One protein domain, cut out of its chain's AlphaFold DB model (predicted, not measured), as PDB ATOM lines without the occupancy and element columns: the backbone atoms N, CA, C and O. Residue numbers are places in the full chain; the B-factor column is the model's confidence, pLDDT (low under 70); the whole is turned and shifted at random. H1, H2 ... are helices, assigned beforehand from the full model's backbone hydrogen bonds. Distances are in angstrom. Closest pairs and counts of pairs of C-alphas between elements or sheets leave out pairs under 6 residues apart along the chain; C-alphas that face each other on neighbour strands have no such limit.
ATOM      1  N   GLU A  85       7.861 -27.319   2.739       94.56
ATOM      2  CA  GLU A  85       6.991 -27.373   1.573       94.56
ATOM      3  C   GLU A  85       6.967 -26.026   0.837       94.56
ATOM      4  O   GLU A  85       7.142 -25.973  -0.378       94.56
ATOM      5  N   ASP A  86       6.827 -24.918   1.572       96.19
ATOM      6  CA  ASP A  86       6.711 -23.575   0.994       96.19
ATOM      7  C   ASP A  86       7.981 -23.143   0.259       96.19
ATOM      8  O   ASP A  86       7.910 -22.433  -0.746       96.19
ATOM      9  N   LYS A  87       9.155 -23.596   0.715       95.50
ATOM     10  CA  LYS A  87      10.422 -23.327   0.022       95.50
ATOM     11  C   LYS A  87      10.485 -24.075  -1.303       95.50
ATOM     12  O   LYS A  87      10.915 -23.498  -2.300       95.50
ATOM     13  N   VAL A  88      10.037 -25.331  -1.312       96.38
ATOM     14  CA  VAL A  88       9.986 -26.154  -2.525       96.38
ATOM     15  C   VAL A  88       8.954 -25.593  -3.500       96.38
ATOM     16  O   VAL A  88       9.286 -25.402  -4.663       96.38
ATOM     17  N   ARG A  89       7.751 -25.224  -3.037       96.31
ATOM     18  CA  ARG A  89       6.725 -24.553  -3.858       96.31
ATOM     19  C   ARG A  89       7.260 -23.278  -4.495       96.31
ATOM     20  O   ARG A  89       7.114 -23.080  -5.699       96.31
ATOM     21  N   ALA A  90       7.896 -22.418  -3.698       96.75
ATOM     22  CA  ALA A  90       8.452 -21.163  -4.189       96.75
ATOM     23  C   ALA A  90       9.502 -21.398  -5.281       96.75
ATOM     24  O   ALA A  90       9.496 -20.690  -6.286       96.75
ATOM     25  N   GLN A  91      10.377 -22.390  -5.106       96.81
ATOM     26  CA  GLN A  91      11.363 -22.755  -6.118       96.81
ATOM     27  C   GLN A  91      10.698 -23.357  -7.367       96.81
ATOM     28  O   GLN A  91      10.961 -22.903  -8.476       96.81
ATOM     29  N   PHE A  92       9.761 -24.288  -7.187       97.38
ATOM     30  CA  PHE A  92       9.047 -24.952  -8.274       97.38
ATOM     31  C   PHE A  92       8.348 -23.968  -9.208       97.38
ATOM     32  O   PHE A  92       8.523 -24.048 -10.422       97.38
ATOM     33  N   TYR A  93       7.598 -23.007  -8.665       97.12
ATOM     34  CA  TYR A  93       6.876 -22.026  -9.480       97.12
ATOM     35  C   TYR A  93       7.768 -20.936 -10.080       97.12
ATOM     36  O   TYR A  93       7.374 -20.311 -11.064       97.12
ATOM     37  N   ARG A  94       8.966 -20.714  -9.526       97.38
ATOM     38  CA  ARG A  94       9.988 -19.871 -10.167       97.38
ATOM     39  C   ARG A  94      10.557 -20.552 -11.402       97.38
ATOM     40  O   ARG A  94      10.672 -19.908 -12.439       97.38
ATOM     41  N   ASP A  95      10.859 -21.840 -11.284       97.25
ATOM     42  CA  ASP A  95      11.402 -22.639 -12.381       97.25
ATOM     43  C   ASP A  95      10.323 -22.915 -13.455       97.25
ATOM     44  O   ASP A  95      10.618 -22.944 -14.649       97.25
ATOM     45  N   HIS A  96       9.050 -23.044 -13.048       97.12
ATOM     46  CA  HIS A  96       7.917 -23.413 -13.909       97.12
ATOM     47  C   HIS A  96       6.780 -22.375 -13.878       97.12
ATOM     48  O   HIS A  96       5.681 -22.657 -13.387       97.12
ATOM     49  N   PRO A  97       6.970 -21.179 -14.461       97.00
ATOM     50  CA  PRO A  97       5.958 -20.120 -14.416       97.00
ATOM     51  C   PRO A  97       4.644 -20.508 -15.117       97.00
ATOM     52  O   PRO A  97       3.574 -20.012 -14.768       97.00
ATOM     53  N   TRP A  98       4.697 -21.412 -16.101       95.31
ATOM     54  CA  TRP A  98       3.518 -21.863 -16.848       95.31
ATOM     55  C   TRP A  98       2.652 -22.860 -16.076       95.31
ATOM     56  O   TRP A  98       1.450 -22.928 -16.325       95.31
ATOM     57  N   GLU A  99       3.210 -23.553 -15.080       94.75
ATOM     58  CA  GLU A  99       2.431 -24.430 -14.199       94.75
ATOM     59  C   GLU A  99       1.458 -23.629 -13.329       94.75
ATOM     60  O   GLU A  99       0.376 -24.114 -13.008       94.75
ATOM     61  N   ALA A 100       1.766 -22.362 -13.030       92.81
ATOM     62  CA  ALA A 100       0.843 -21.466 -12.329       92.81
ATOM     63  C   ALA A 100      -0.417 -21.129 -13.149       92.81
ATOM     64  O   ALA A 100      -1.426 -20.719 -12.581       92.81
ATOM     65  N   LYS A 101      -0.384 -21.304 -14.479       93.38
ATOM     66  CA  LYS A 101      -1.552 -21.097 -15.355       93.38
ATOM     67  C   LYS A 101      -2.425 -22.342 -15.480       93.38
ATOM     68  O   LYS A 101      -3.487 -22.270 -16.096       93.38
ATOM     69  N   THR A 102      -1.990 -23.475 -14.929       90.44
ATOM     70  CA  THR A 102      -2.821 -24.676 -14.909       90.44
ATOM     71  C   THR A 102      -3.991 -24.454 -13.947       90.44
ATOM     72  O   THR A 102      -3.777 -24.048 -12.802       90.44
ATOM     73  N   LYS A 123       6.012 -45.531  -1.346       62.72
ATOM     74  CA  LYS A 123       6.247 -45.616  -2.809       62.72
ATOM     75  C   LYS A 123       6.863 -44.334  -3.387       62.72
ATOM     76  O   LYS A 123       6.821 -44.102  -4.594       62.72
ATOM     77  N   ALA A 124       7.457 -43.514  -2.520       59.50
ATOM     78  CA  ALA A 124       7.968 -42.176  -2.820       59.50
ATOM     79  C   ALA A 124       9.069 -42.129  -3.893       59.50
ATOM     80  O   ALA A 124       9.342 -41.057  -4.426       59.50
ATOM     81  N   LYS A 125       9.693 -43.269  -4.235       67.38
ATOM     82  CA  LYS A 125      10.830 -43.314  -5.168       67.38
ATOM     83  C   LYS A 125      10.505 -42.721  -6.541       67.38
ATOM     84  O   LYS A 125      11.368 -42.094  -7.144       67.38
ATOM     85  N   GLU A 126       9.276 -42.902  -7.030       77.38
ATOM     86  CA  GLU A 126       8.867 -42.359  -8.325       77.38
ATOM     87  C   GLU A 126       7.446 -41.803  -8.286       77.38
ATOM     88  O   GLU A 126       6.506 -42.479  -7.858       77.38
ATOM     89  N   LEU A 127       7.282 -40.611  -8.859       87.44
ATOM     90  CA  LEU A 127       6.006 -39.906  -8.978       87.44
ATOM     91  C   LEU A 127       4.968 -40.665  -9.833       87.44
ATOM     92  O   LEU A 127       3.777 -40.382  -9.770       87.44
ATOM     93  N   ARG A 128       5.395 -41.686 -10.590       86.56
ATOM     94  CA  ARG A 128       4.516 -42.582 -11.365       86.56
ATOM     95  C   ARG A 128       3.521 -43.339 -10.486       86.56
ATOM     96  O   ARG A 128       2.401 -43.607 -10.906       86.56
ATOM     97  N   HIS A 129       3.914 -43.662  -9.254       83.69
ATOM     98  CA  HIS A 129       3.069 -44.408  -8.318       83.69
ATOM     99  C   HIS A 129       1.936 -43.563  -7.724       83.69
ATOM    100  O   HIS A 129       1.024 -44.109  -7.110       83.69
ATOM    101  N   TRP A 130       2.000 -42.243  -7.896       80.81
ATOM    102  CA  TRP A 130       1.063 -41.286  -7.317       80.81
ATOM    103  C   TRP A 130      -0.162 -41.070  -8.205       80.81
ATOM    104  O   TRP A 130      -1.197 -40.596  -7.741       80.81
ATOM    105  N   GLY A 131      -0.054 -41.444  -9.479       83.25
ATOM    106  CA  GLY A 131      -1.129 -41.358 -10.450       83.25
ATOM    107  C   GLY A 131      -0.600 -41.150 -11.862       83.25
ATOM    108  O   GLY A 131       0.593 -40.966 -12.095       83.25
ATOM    109  N   ARG A 132      -1.522 -41.160 -12.828       81.94
ATOM    110  CA  ARG A 132      -1.188 -40.995 -14.249       81.94
ATOM    111  C   ARG A 132      -0.843 -39.551 -14.632       81.94
ATOM    112  O   ARG A 132      -0.123 -39.347 -15.600       81.94
ATOM    113  N   ASN A 133      -1.357 -38.563 -13.900       87.94
ATOM    114  CA  ASN A 133      -1.082 -37.143 -14.129       87.94
ATOM    115  C   ASN A 133      -0.899 -36.426 -12.780       87.94
ATOM    116  O   ASN A 133      -1.851 -35.816 -12.290       87.94
ATOM    117  N   PRO A 134       0.278 -36.561 -12.145       90.25
ATOM    118  CA  PRO A 134       0.556 -35.891 -10.882       90.25
ATOM    119  C   PRO A 134       0.586 -34.372 -11.073       90.25
ATOM    120  O   PRO A 134       1.070 -33.859 -12.085       90.25
ATOM    121  N   GLY A 135       0.063 -33.644 -10.093       90.69
ATOM    122  CA  GLY A 135       0.108 -32.190 -10.059       90.69
ATOM    123  C   GLY A 135       1.381 -31.653  -9.392       90.69
ATOM    124  O   GLY A 135       2.100 -32.387  -8.722       90.69
ATOM    125  N   PRO A 136       1.637 -30.336  -9.480       93.12
ATOM    126  CA  PRO A 136       2.745 -29.720  -8.748       93.12
ATOM    127  C   PRO A 136       2.757 -29.928  -7.223       93.12
ATOM    128  O   PRO A 136       3.835 -29.960  -6.644       93.12
ATOM    129  N   GLU A 137       1.601 -30.085  -6.556       90.94
ATOM    130  CA  GLU A 137       1.617 -30.388  -5.110       90.94
ATOM    131  C   GLU A 137       2.130 -31.802  -4.853       90.94
ATOM    132  O   GLU A 137       2.884 -31.996  -3.908       90.94
ATOM    133  N   ASP A 138       1.818 -32.754  -5.742       90.62
ATOM    134  CA  ASP A 138       2.325 -34.124  -5.653       90.62
ATOM    135  C   ASP A 138       3.856 -34.152  -5.778       90.62
ATOM    136  O   ASP A 138       4.521 -34.925  -5.092       90.62
ATOM    137  N   VAL A 139       4.429 -33.269  -6.608       92.88
ATOM    138  CA  VAL A 139       5.887 -33.081  -6.694       92.88
ATOM    139  C   VAL A 139       6.429 -32.618  -5.347       92.88
ATOM    140  O   VAL A 139       7.351 -33.236  -4.826       92.88
ATOM    141  N   VAL A 140       5.852 -31.568  -4.755       93.62
ATOM    142  CA  VAL A 140       6.303 -31.001  -3.471       93.62
ATOM    143  C   VAL A 140       6.277 -32.057  -2.371       93.62
ATOM    144  O   VAL A 140       7.286 -32.264  -1.697       93.62
ATOM    145  N   THR A 141       5.170 -32.773  -2.225       91.38
ATOM    146  CA  THR A 141       5.036 -33.842  -1.231       91.38
ATOM    147  C   THR A 141       6.018 -34.983  -1.495       91.38
ATOM    148  O   THR A 141       6.710 -35.403  -0.572       91.38
ATOM    149  N   ALA A 142       6.194 -35.413  -2.751       90.88
ATOM    150  CA  ALA A 142       7.164 -36.451  -3.093       90.88
ATOM    151  C   ALA A 142       8.606 -36.012  -2.791       90.88
ATOM    152  O   ALA A 142       9.410 -36.814  -2.322       90.88
ATOM    153  N   THR A 143       8.947 -34.733  -3.003       93.06
ATOM    154  CA  THR A 143      10.292 -34.216  -2.690       93.06
ATOM    155  C   THR A 143      10.597 -34.317  -1.200       93.06
ATOM    156  O   THR A 143      11.718 -34.654  -0.820       93.06
ATOM    157  N   LEU A 144       9.598 -34.048  -0.358       92.19
ATOM    158  CA  LEU A 144       9.737 -34.088   1.090       92.19
ATOM    159  C   LEU A 144       9.760 -35.518   1.602       92.19
ATOM    160  O   LEU A 144      10.585 -35.829   2.454       92.19
ATOM    161  N   GLU A 145       8.931 -36.396   1.042       90.19
ATOM    162  CA  GLU A 145       8.987 -37.822   1.348       90.19
ATOM    163  C   GLU A 145      10.345 -38.418   0.968       90.19
ATOM    164  O   GLU A 145      10.935 -39.133   1.769       90.19
ATOM    165  N   LEU A 146      10.902 -38.084  -0.202       89.81
ATOM    166  CA  LEU A 146      12.248 -38.521  -0.591       89.81
ATOM    167  C   LEU A 146      13.331 -37.958   0.331       89.81
ATOM    168  O   LEU A 146      14.266 -38.672   0.692       89.81
ATOM    169  N   HIS A 147      13.208 -36.687   0.717       92.19
ATOM    170  CA  HIS A 147      14.123 -36.051   1.660       92.19
ATOM    171  C   HIS A 147      14.096 -36.749   3.029       92.19
ATOM    172  O   HIS A 147      15.152 -36.989   3.607       92.19
ATOM    173  N   GLN A 148      12.909 -37.105   3.523       89.69
ATOM    174  CA  GLN A 148      12.725 -37.745   4.827       89.69
ATOM    175  C   GLN A 148      13.070 -39.240   4.810       89.69
ATOM    176  O   GLN A 148      13.712 -39.722   5.736       89.69
ATOM    177  N   ALA A 149      12.665 -39.979   3.774       87.50
ATOM    178  CA  ALA A 149      12.815 -41.433   3.704       87.50
ATOM    179  C   ALA A 149      14.221 -41.883   3.286       87.50
ATOM    180  O   ALA A 149      14.675 -42.944   3.709       87.50
ATOM    181  N   HIS A 150      14.899 -41.108   2.435       84.06
ATOM    182  CA  HIS A 150      16.216 -41.460   1.894       84.06
ATOM    183  C   HIS A 150      17.343 -40.547   2.387       84.06
ATOM    184  O   HIS A 150      18.460 -40.660   1.886       84.06
ATOM    185  N   GLU A 151      17.054 -39.626   3.314       87.62
ATOM    186  CA  GLU A 151      18.014 -38.656   3.873       87.62
ATOM    187  C   GLU A 151      18.790 -37.861   2.799       87.62
ATOM    188  O   GLU A 151      19.896 -37.364   3.018       87.62
ATOM    189  N   LEU A 152      18.206 -37.721   1.604       89.38
ATOM    190  CA  LEU A 152      18.802 -36.972   0.500       89.38
ATOM    191  C   LEU A 152      18.796 -35.480   0.818       89.38
ATOM    192  O   LEU A 152      17.916 -34.992   1.519       89.38
ATOM    193  N   SER A 153      19.722 -34.704   0.251       95.62
ATOM    194  CA  SER A 153      19.602 -33.245   0.331       95.62
ATOM    195  C   SER A 153      18.320 -32.777  -0.369       95.62
ATOM    196  O   SER A 153      17.903 -33.364  -1.369       95.62
ATOM    197  N   LEU A 154      17.709 -31.694   0.128       94.38
ATOM    198  CA  LEU A 154      16.475 -31.144  -0.450       94.38
ATOM    199  C   LEU A 154      16.622 -30.891  -1.961       94.38
ATOM    200  O   LEU A 154      15.719 -31.197  -2.734       94.38
ATOM    201  N   SER A 155      17.785 -30.394  -2.389       95.38
ATOM    202  CA  SER A 155      18.093 -30.158  -3.801       95.38
ATOM    203  C   SER A 155      18.171 -31.456  -4.607       95.38
ATOM    204  O   SER A 155      17.611 -31.526  -5.697       95.38
ATOM    205  N   ALA A 156      18.832 -32.498  -4.087       95.25
ATOM    206  CA  ALA A 156      18.926 -33.786  -4.775       95.25
ATOM    207  C   ALA A 156      17.546 -34.448  -4.909       95.25
ATOM    208  O   ALA A 156      17.169 -34.859  -6.007       95.25
ATOM    209  N   ALA A 157      16.760 -34.467  -3.827       94.25
ATOM    210  CA  ALA A 157      15.380 -34.945  -3.850       94.25
ATOM    211  C   ALA A 157      14.543 -34.169  -4.884       94.25
ATOM    212  O   ALA A 157      13.881 -34.770  -5.732       94.25
ATOM    213  N   TYR A 158      14.661 -32.840  -4.910       95.56
ATOM    214  CA  TYR A 158      13.984 -31.991  -5.888       95.56
ATOM    215  C   TYR A 158      14.339 -32.347  -7.338       95.56
ATOM    216  O   TYR A 158      13.440 -32.599  -8.138       95.56
ATOM    217  N   HIS A 159      15.621 -32.498  -7.675       95.19
ATOM    218  CA  HIS A 159      16.023 -32.899  -9.026       95.19
ATOM    219  C   HIS A 159      15.491 -34.280  -9.431       95.19
ATOM    220  O   HIS A 159      15.027 -34.448 -10.560       95.19
ATOM    221  N   THR A 160      15.506 -35.258  -8.518       92.75
ATOM    222  CA  THR A 160      14.980 -36.604  -8.810       92.75
ATOM    223  C   THR A 160      13.475 -36.586  -9.084       92.75
ATOM    224  O   THR A 160      13.020 -37.156 -10.078       92.75
ATOM    225  N   THR A 161      12.699 -35.861  -8.272       93.44
ATOM    226  CA  THR A 161      11.254 -35.718  -8.503       93.44
ATOM    227  C   THR A 161      10.939 -34.977  -9.795       93.44
ATOM    228  O   THR A 161      10.071 -35.428 -10.541       93.44
ATOM    229  N   LEU A 162      11.669 -33.905 -10.121       95.06
ATOM    230  CA  LEU A 162      11.469 -33.158 -11.362       95.06
ATOM    231  C   LEU A 162      11.712 -34.015 -12.601       95.06
ATOM    232  O   LEU A 162      10.912 -33.970 -13.530       95.06
ATOM    233  N   ALA A 163      12.762 -34.841 -12.607       94.25
ATOM    234  CA  ALA A 163      13.013 -35.757 -13.717       94.25
ATOM    235  C   ALA A 163      11.817 -36.698 -13.948       94.25
ATOM    236  O   ALA A 163      11.363 -36.870 -15.082       94.25
ATOM    237  N   SER A 164      11.250 -37.250 -12.868       93.06
ATOM    238  CA  SER A 164      10.055 -38.098 -12.958       93.06
ATOM    239  C   SER A 164       8.807 -37.324 -13.407       93.06
ATOM    240  O   SER A 164       8.016 -37.834 -14.202       93.06
ATOM    241  N   TYR A 165       8.662 -36.075 -12.963       95.06
ATOM    242  CA  TYR A 165       7.568 -35.186 -13.341       95.06
ATOM    243  C   TYR A 165       7.607 -34.832 -14.832       95.06
ATOM    244  O   TYR A 165       6.590 -34.930 -15.517       95.06
ATOM    245  N   TYR A 166       8.783 -34.493 -15.365       95.44
ATOM    246  CA  TYR A 166       8.961 -34.203 -16.789       95.44
ATOM    247  C   TYR A 166       8.669 -35.412 -17.666       95.44
ATOM    248  O   TYR A 166       7.991 -35.268 -18.683       95.44
ATOM    249  N   ALA A 167       9.123 -36.600 -17.258       94.75
ATOM    250  CA  ALA A 167       8.816 -37.830 -17.975       94.75
ATOM    251  C   ALA A 167       7.296 -38.047 -18.070       94.75
ATOM    252  O   ALA A 167       6.774 -38.280 -19.157       94.75
ATOM    253  N   LEU A 168       6.573 -37.882 -16.958       94.44
ATOM    254  CA  LEU A 168       5.115 -38.026 -16.925       94.44
ATOM    255  C   LEU A 168       4.383 -36.953 -17.738       94.44
ATOM    256  O   LEU A 168       3.413 -37.260 -18.432       94.44
ATOM    257  N   ARG A 169       4.847 -35.698 -17.705       94.75
ATOM    258  CA  ARG A 169       4.277 -34.620 -18.529       94.75
ATOM    259  C   ARG A 169       4.465 -34.882 -20.022       94.75
ATOM    260  O   ARG A 169       3.506 -34.728 -20.775       94.75
ATOM    261  N   ALA A 170       5.653 -35.324 -20.433       95.69
ATOM    262  CA  ALA A 170       5.936 -35.677 -21.822       95.69
ATOM    263  C   ALA A 170       5.091 -36.876 -22.283       95.69
ATOM    264  O   ALA A 170       4.507 -36.847 -23.366       95.69
ATOM    265  N   GLU A 171       4.962 -37.909 -21.445       95.44
ATOM    266  CA  GLU A 171       4.083 -39.053 -21.713       95.44
ATOM    267  C   GLU A 171       2.622 -38.623 -21.877       95.44
ATOM    268  O   GLU A 171       1.953 -39.054 -22.816       95.44
ATOM    269  N   HIS A 172       2.130 -37.741 -21.004       94.88
ATOM    270  CA  HIS A 172       0.766 -37.228 -21.074       94.88
ATOM    271  C   HIS A 172       0.519 -36.387 -22.336       94.88
ATOM    272  O   HIS A 172      -0.526 -36.537 -22.979       94.88
ATOM    273  N   GLU A 173       1.459 -35.514 -22.712       95.94
ATOM    274  CA  GLU A 173       1.367 -34.732 -23.950       95.94
ATOM    275  C   GLU A 173       1.321 -35.654 -25.171       95.94
ATOM    276  O   GLU A 173       0.414 -35.542 -25.999       95.94
ATOM    277  N   ASN A 174       2.249 -36.611 -25.250       97.62
ATOM    278  CA  ASN A 174       2.309 -37.572 -26.343       97.62
ATOM    279  C   ASN A 174       1.014 -38.384 -26.433       97.62
ATOM    280  O   ASN A 174       0.407 -38.443 -27.500       97.62
ATOM    281  N   ALA A 175       0.540 -38.936 -25.314       97.25
ATOM    282  CA  ALA A 175      -0.706 -39.697 -25.268       97.25
ATOM    283  C   ALA A 175      -1.909 -38.865 -25.741       97.25
ATOM    284  O   ALA A 175      -2.729 -39.351 -26.515       97.25
ATOM    285  N   SER A 176      -1.986 -37.595 -25.334       95.75
ATOM    286  CA  SER A 176      -3.059 -36.688 -25.761       95.75
ATOM    287  C   SER A 176      -3.010 -36.412 -27.268       95.75
ATOM    288  O   SER A 176      -4.047 -36.394 -27.929       95.75
ATOM    289  N   ARG A 177      -1.809 -36.218 -27.831       97.00
ATOM    290  CA  ARG A 177      -1.615 -35.966 -29.268       97.00
ATOM    291  C   ARG A 177      -1.976 -37.187 -30.105       97.00
ATOM    292  O   ARG A 177      -2.723 -37.048 -31.072       97.00
ATOM    293  N   TYR A 178      -1.499 -38.368 -29.717       98.31
ATOM    294  CA  TYR A 178      -1.820 -39.609 -30.421       98.31
ATOM    295  C   TYR A 178      -3.308 -39.949 -30.333       98.31
ATOM    296  O   TYR A 178      -3.896 -40.260 -31.362       98.31
ATOM    297  N   ALA A 179      -3.953 -39.754 -29.179       97.56
ATOM    298  CA  ALA A 179      -5.393 -39.984 -29.040       97.56
ATOM    299  C   ALA A 179      -6.228 -39.149 -30.030       97.56
ATOM    300  O   ALA A 179      -7.196 -39.643 -30.606       97.56
ATOM    301  N   VAL A 180      -5.846 -37.887 -30.274       96.81
ATOM    302  CA  VAL A 180      -6.514 -37.042 -31.280       96.81
ATOM    303  C   VAL A 180      -6.272 -37.571 -32.694       96.81
ATOM    304  O   VAL A 180      -7.215 -37.656 -33.477       96.81
ATOM    305  N   VAL A 181      -5.030 -37.937 -33.026       97.50
ATOM    306  CA  VAL A 181      -4.672 -38.467 -34.352       97.50
ATOM    307  C   VAL A 181      -5.415 -39.770 -34.645       97.50
ATOM    308  O   VAL A 181      -6.011 -39.908 -35.711       97.50
ATOM    309  N   GLU A 182      -5.440 -40.693 -33.687       98.44
ATOM    310  CA  GLU A 182      -6.142 -41.975 -33.782       98.44
ATOM    311  C   GLU A 182      -7.655 -41.786 -33.928       98.44
ATOM    312  O   GLU A 182      -8.287 -42.442 -34.759       98.44
ATOM    313  N   ALA A 183      -8.241 -40.846 -33.180       97.94
ATOM    314  CA  ALA A 183      -9.656 -40.520 -33.303       97.94
ATOM    315  C   ALA A 183      -9.993 -39.992 -34.707       97.94
ATOM    316  O   ALA A 183     -10.969 -40.441 -35.307       97.94
ATOM    317  N   ILE A 184      -9.173 -39.092 -35.265       97.12
ATOM    318  CA  ILE A 184      -9.361 -38.571 -36.632       97.12
ATOM    319  C   ILE A 184      -9.215 -39.693 -37.660       97.12
ATOM    320  O   ILE A 184     -10.045 -39.796 -38.564       97.12
ATOM    321  N   ALA A 185      -8.200 -40.549 -37.513       97.75
ATOM    322  CA  ALA A 185      -7.993 -41.701 -38.388       97.75
ATOM    323  C   ALA A 185      -9.187 -42.672 -38.348       97.75
ATOM    324  O   ALA A 185      -9.557 -43.238 -39.372       97.75
ATOM    325  N   SER A 186      -9.845 -42.788 -37.191       98.19
ATOM    326  CA  SER A 186     -11.073 -43.570 -36.994       98.19
ATOM    327  C   SER A 186     -12.344 -42.864 -37.498       98.19
ATOM    328  O   SER A 186     -13.447 -43.381 -37.332       98.19
ATOM    329  N   GLY A 187     -12.221 -41.677 -38.102       97.44
ATOM    330  CA  GLY A 187     -13.334 -40.908 -38.665       97.44
ATOM    331  C   GLY A 187     -14.021 -39.943 -37.692       97.44
ATOM    332  O   GLY A 187     -15.059 -39.373 -38.040       97.44
TER     333      GLY A 187
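AT A GLANCE: This is residues 85 to 102 and 123 to 187 of the 254 residues of the protein "37S ribosomal protein S25, mitochondrial" of Tilletiaria anomala (strain ATCC 24038 / CBS 436.72 / UBC 951) (UniProt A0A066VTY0). One long helix, H4, folds back on the shorter H3 as a helical hairpin, and its far part, residues 173 to 185, sticks out of a small compact body as a straight arm. In that body the short H2 packs on both H3 and H4, and H1 packs on H3 at a steep angle. You have 83 printed residues with four named helices, in the order H1, H2, H3, H4 along the chain, and no named strand; the class is all helix. The whole is loose, with a radius of gyration of the C-alphas of 15.1 A, and its outline is flat, spanning 52 by 27 by 15 A, with the arm of H4 making the length.

IN THESE COORDINATES: Find C-alpha 154 at (16.475, -31.144, -0.450); from there H4 runs through residues 154 to 185, 46.4 A from first to last C-alpha, and ends at C-alpha 185 at (-7.993, -41.701, -38.388). Just before it in the chain, H3 holds residues 136 to 149 and is 19.8 A long. Further back, H2 is a short helix of residues 127 to 130, 5.4 A from first to last C-alpha. Go to the first printed residue, C-alpha 85 at (6.991, -27.373, 1.573), for H1, residues 85 to 95, 15.4 A long.

HOW THE PARTS SIT: Begin at H4, which touches H3 with its residues 154 to 165 alone; the closest C-alphas, those of Thr 143 and Ala 157, are 5.3 A apart. The two run opposite ways at a steep tilt of 39 degrees and form a helical hairpin. H4 touches H2 with residues 161 to 168 alone, the closest C-alphas being those of Leu 127 and Ser 164, 6.0 A apart. H3 touches H2 with residues 138 to 142 alone, and here the C-alphas of Leu 127 and Ala 142 come closest, at 6.9 A. Look next at H1, which touches H3: the closest C-alphas, those of Val 88 and Val 140, are 6.2 A apart. These two helices run opposite ways at a steep tilt of 53 degrees. H1 and H4 are close but not clearly touching, with the C-alphas of Val 88 and Tyr 158 closest at 7.8 A, and H1 and H2 are apart. In the backbones of H1, H3 and H4, every O i to N i+4 pair is within hydrogen-bond range; H2 is too short for such a pair.

THE WHOLE: The C-alphas of Glu 151 and Gly 187, the two farthest apart, are separated by 52.9 A. Residues 173 to 187, of which 173 to 185 belong to H4, stand free; the body without them spans 32 by 24 by 14 A. Residues 103 to 122 are not printed, and C-alphas 102 and 123 are 25.8 A apart across this cut, which lies in the link from H1 to H2. The links from H2 to H3 and from H3 to H4 are tight. The mean pLDDT of the printed part is 92.2, and residues 123 to 125 are under 70.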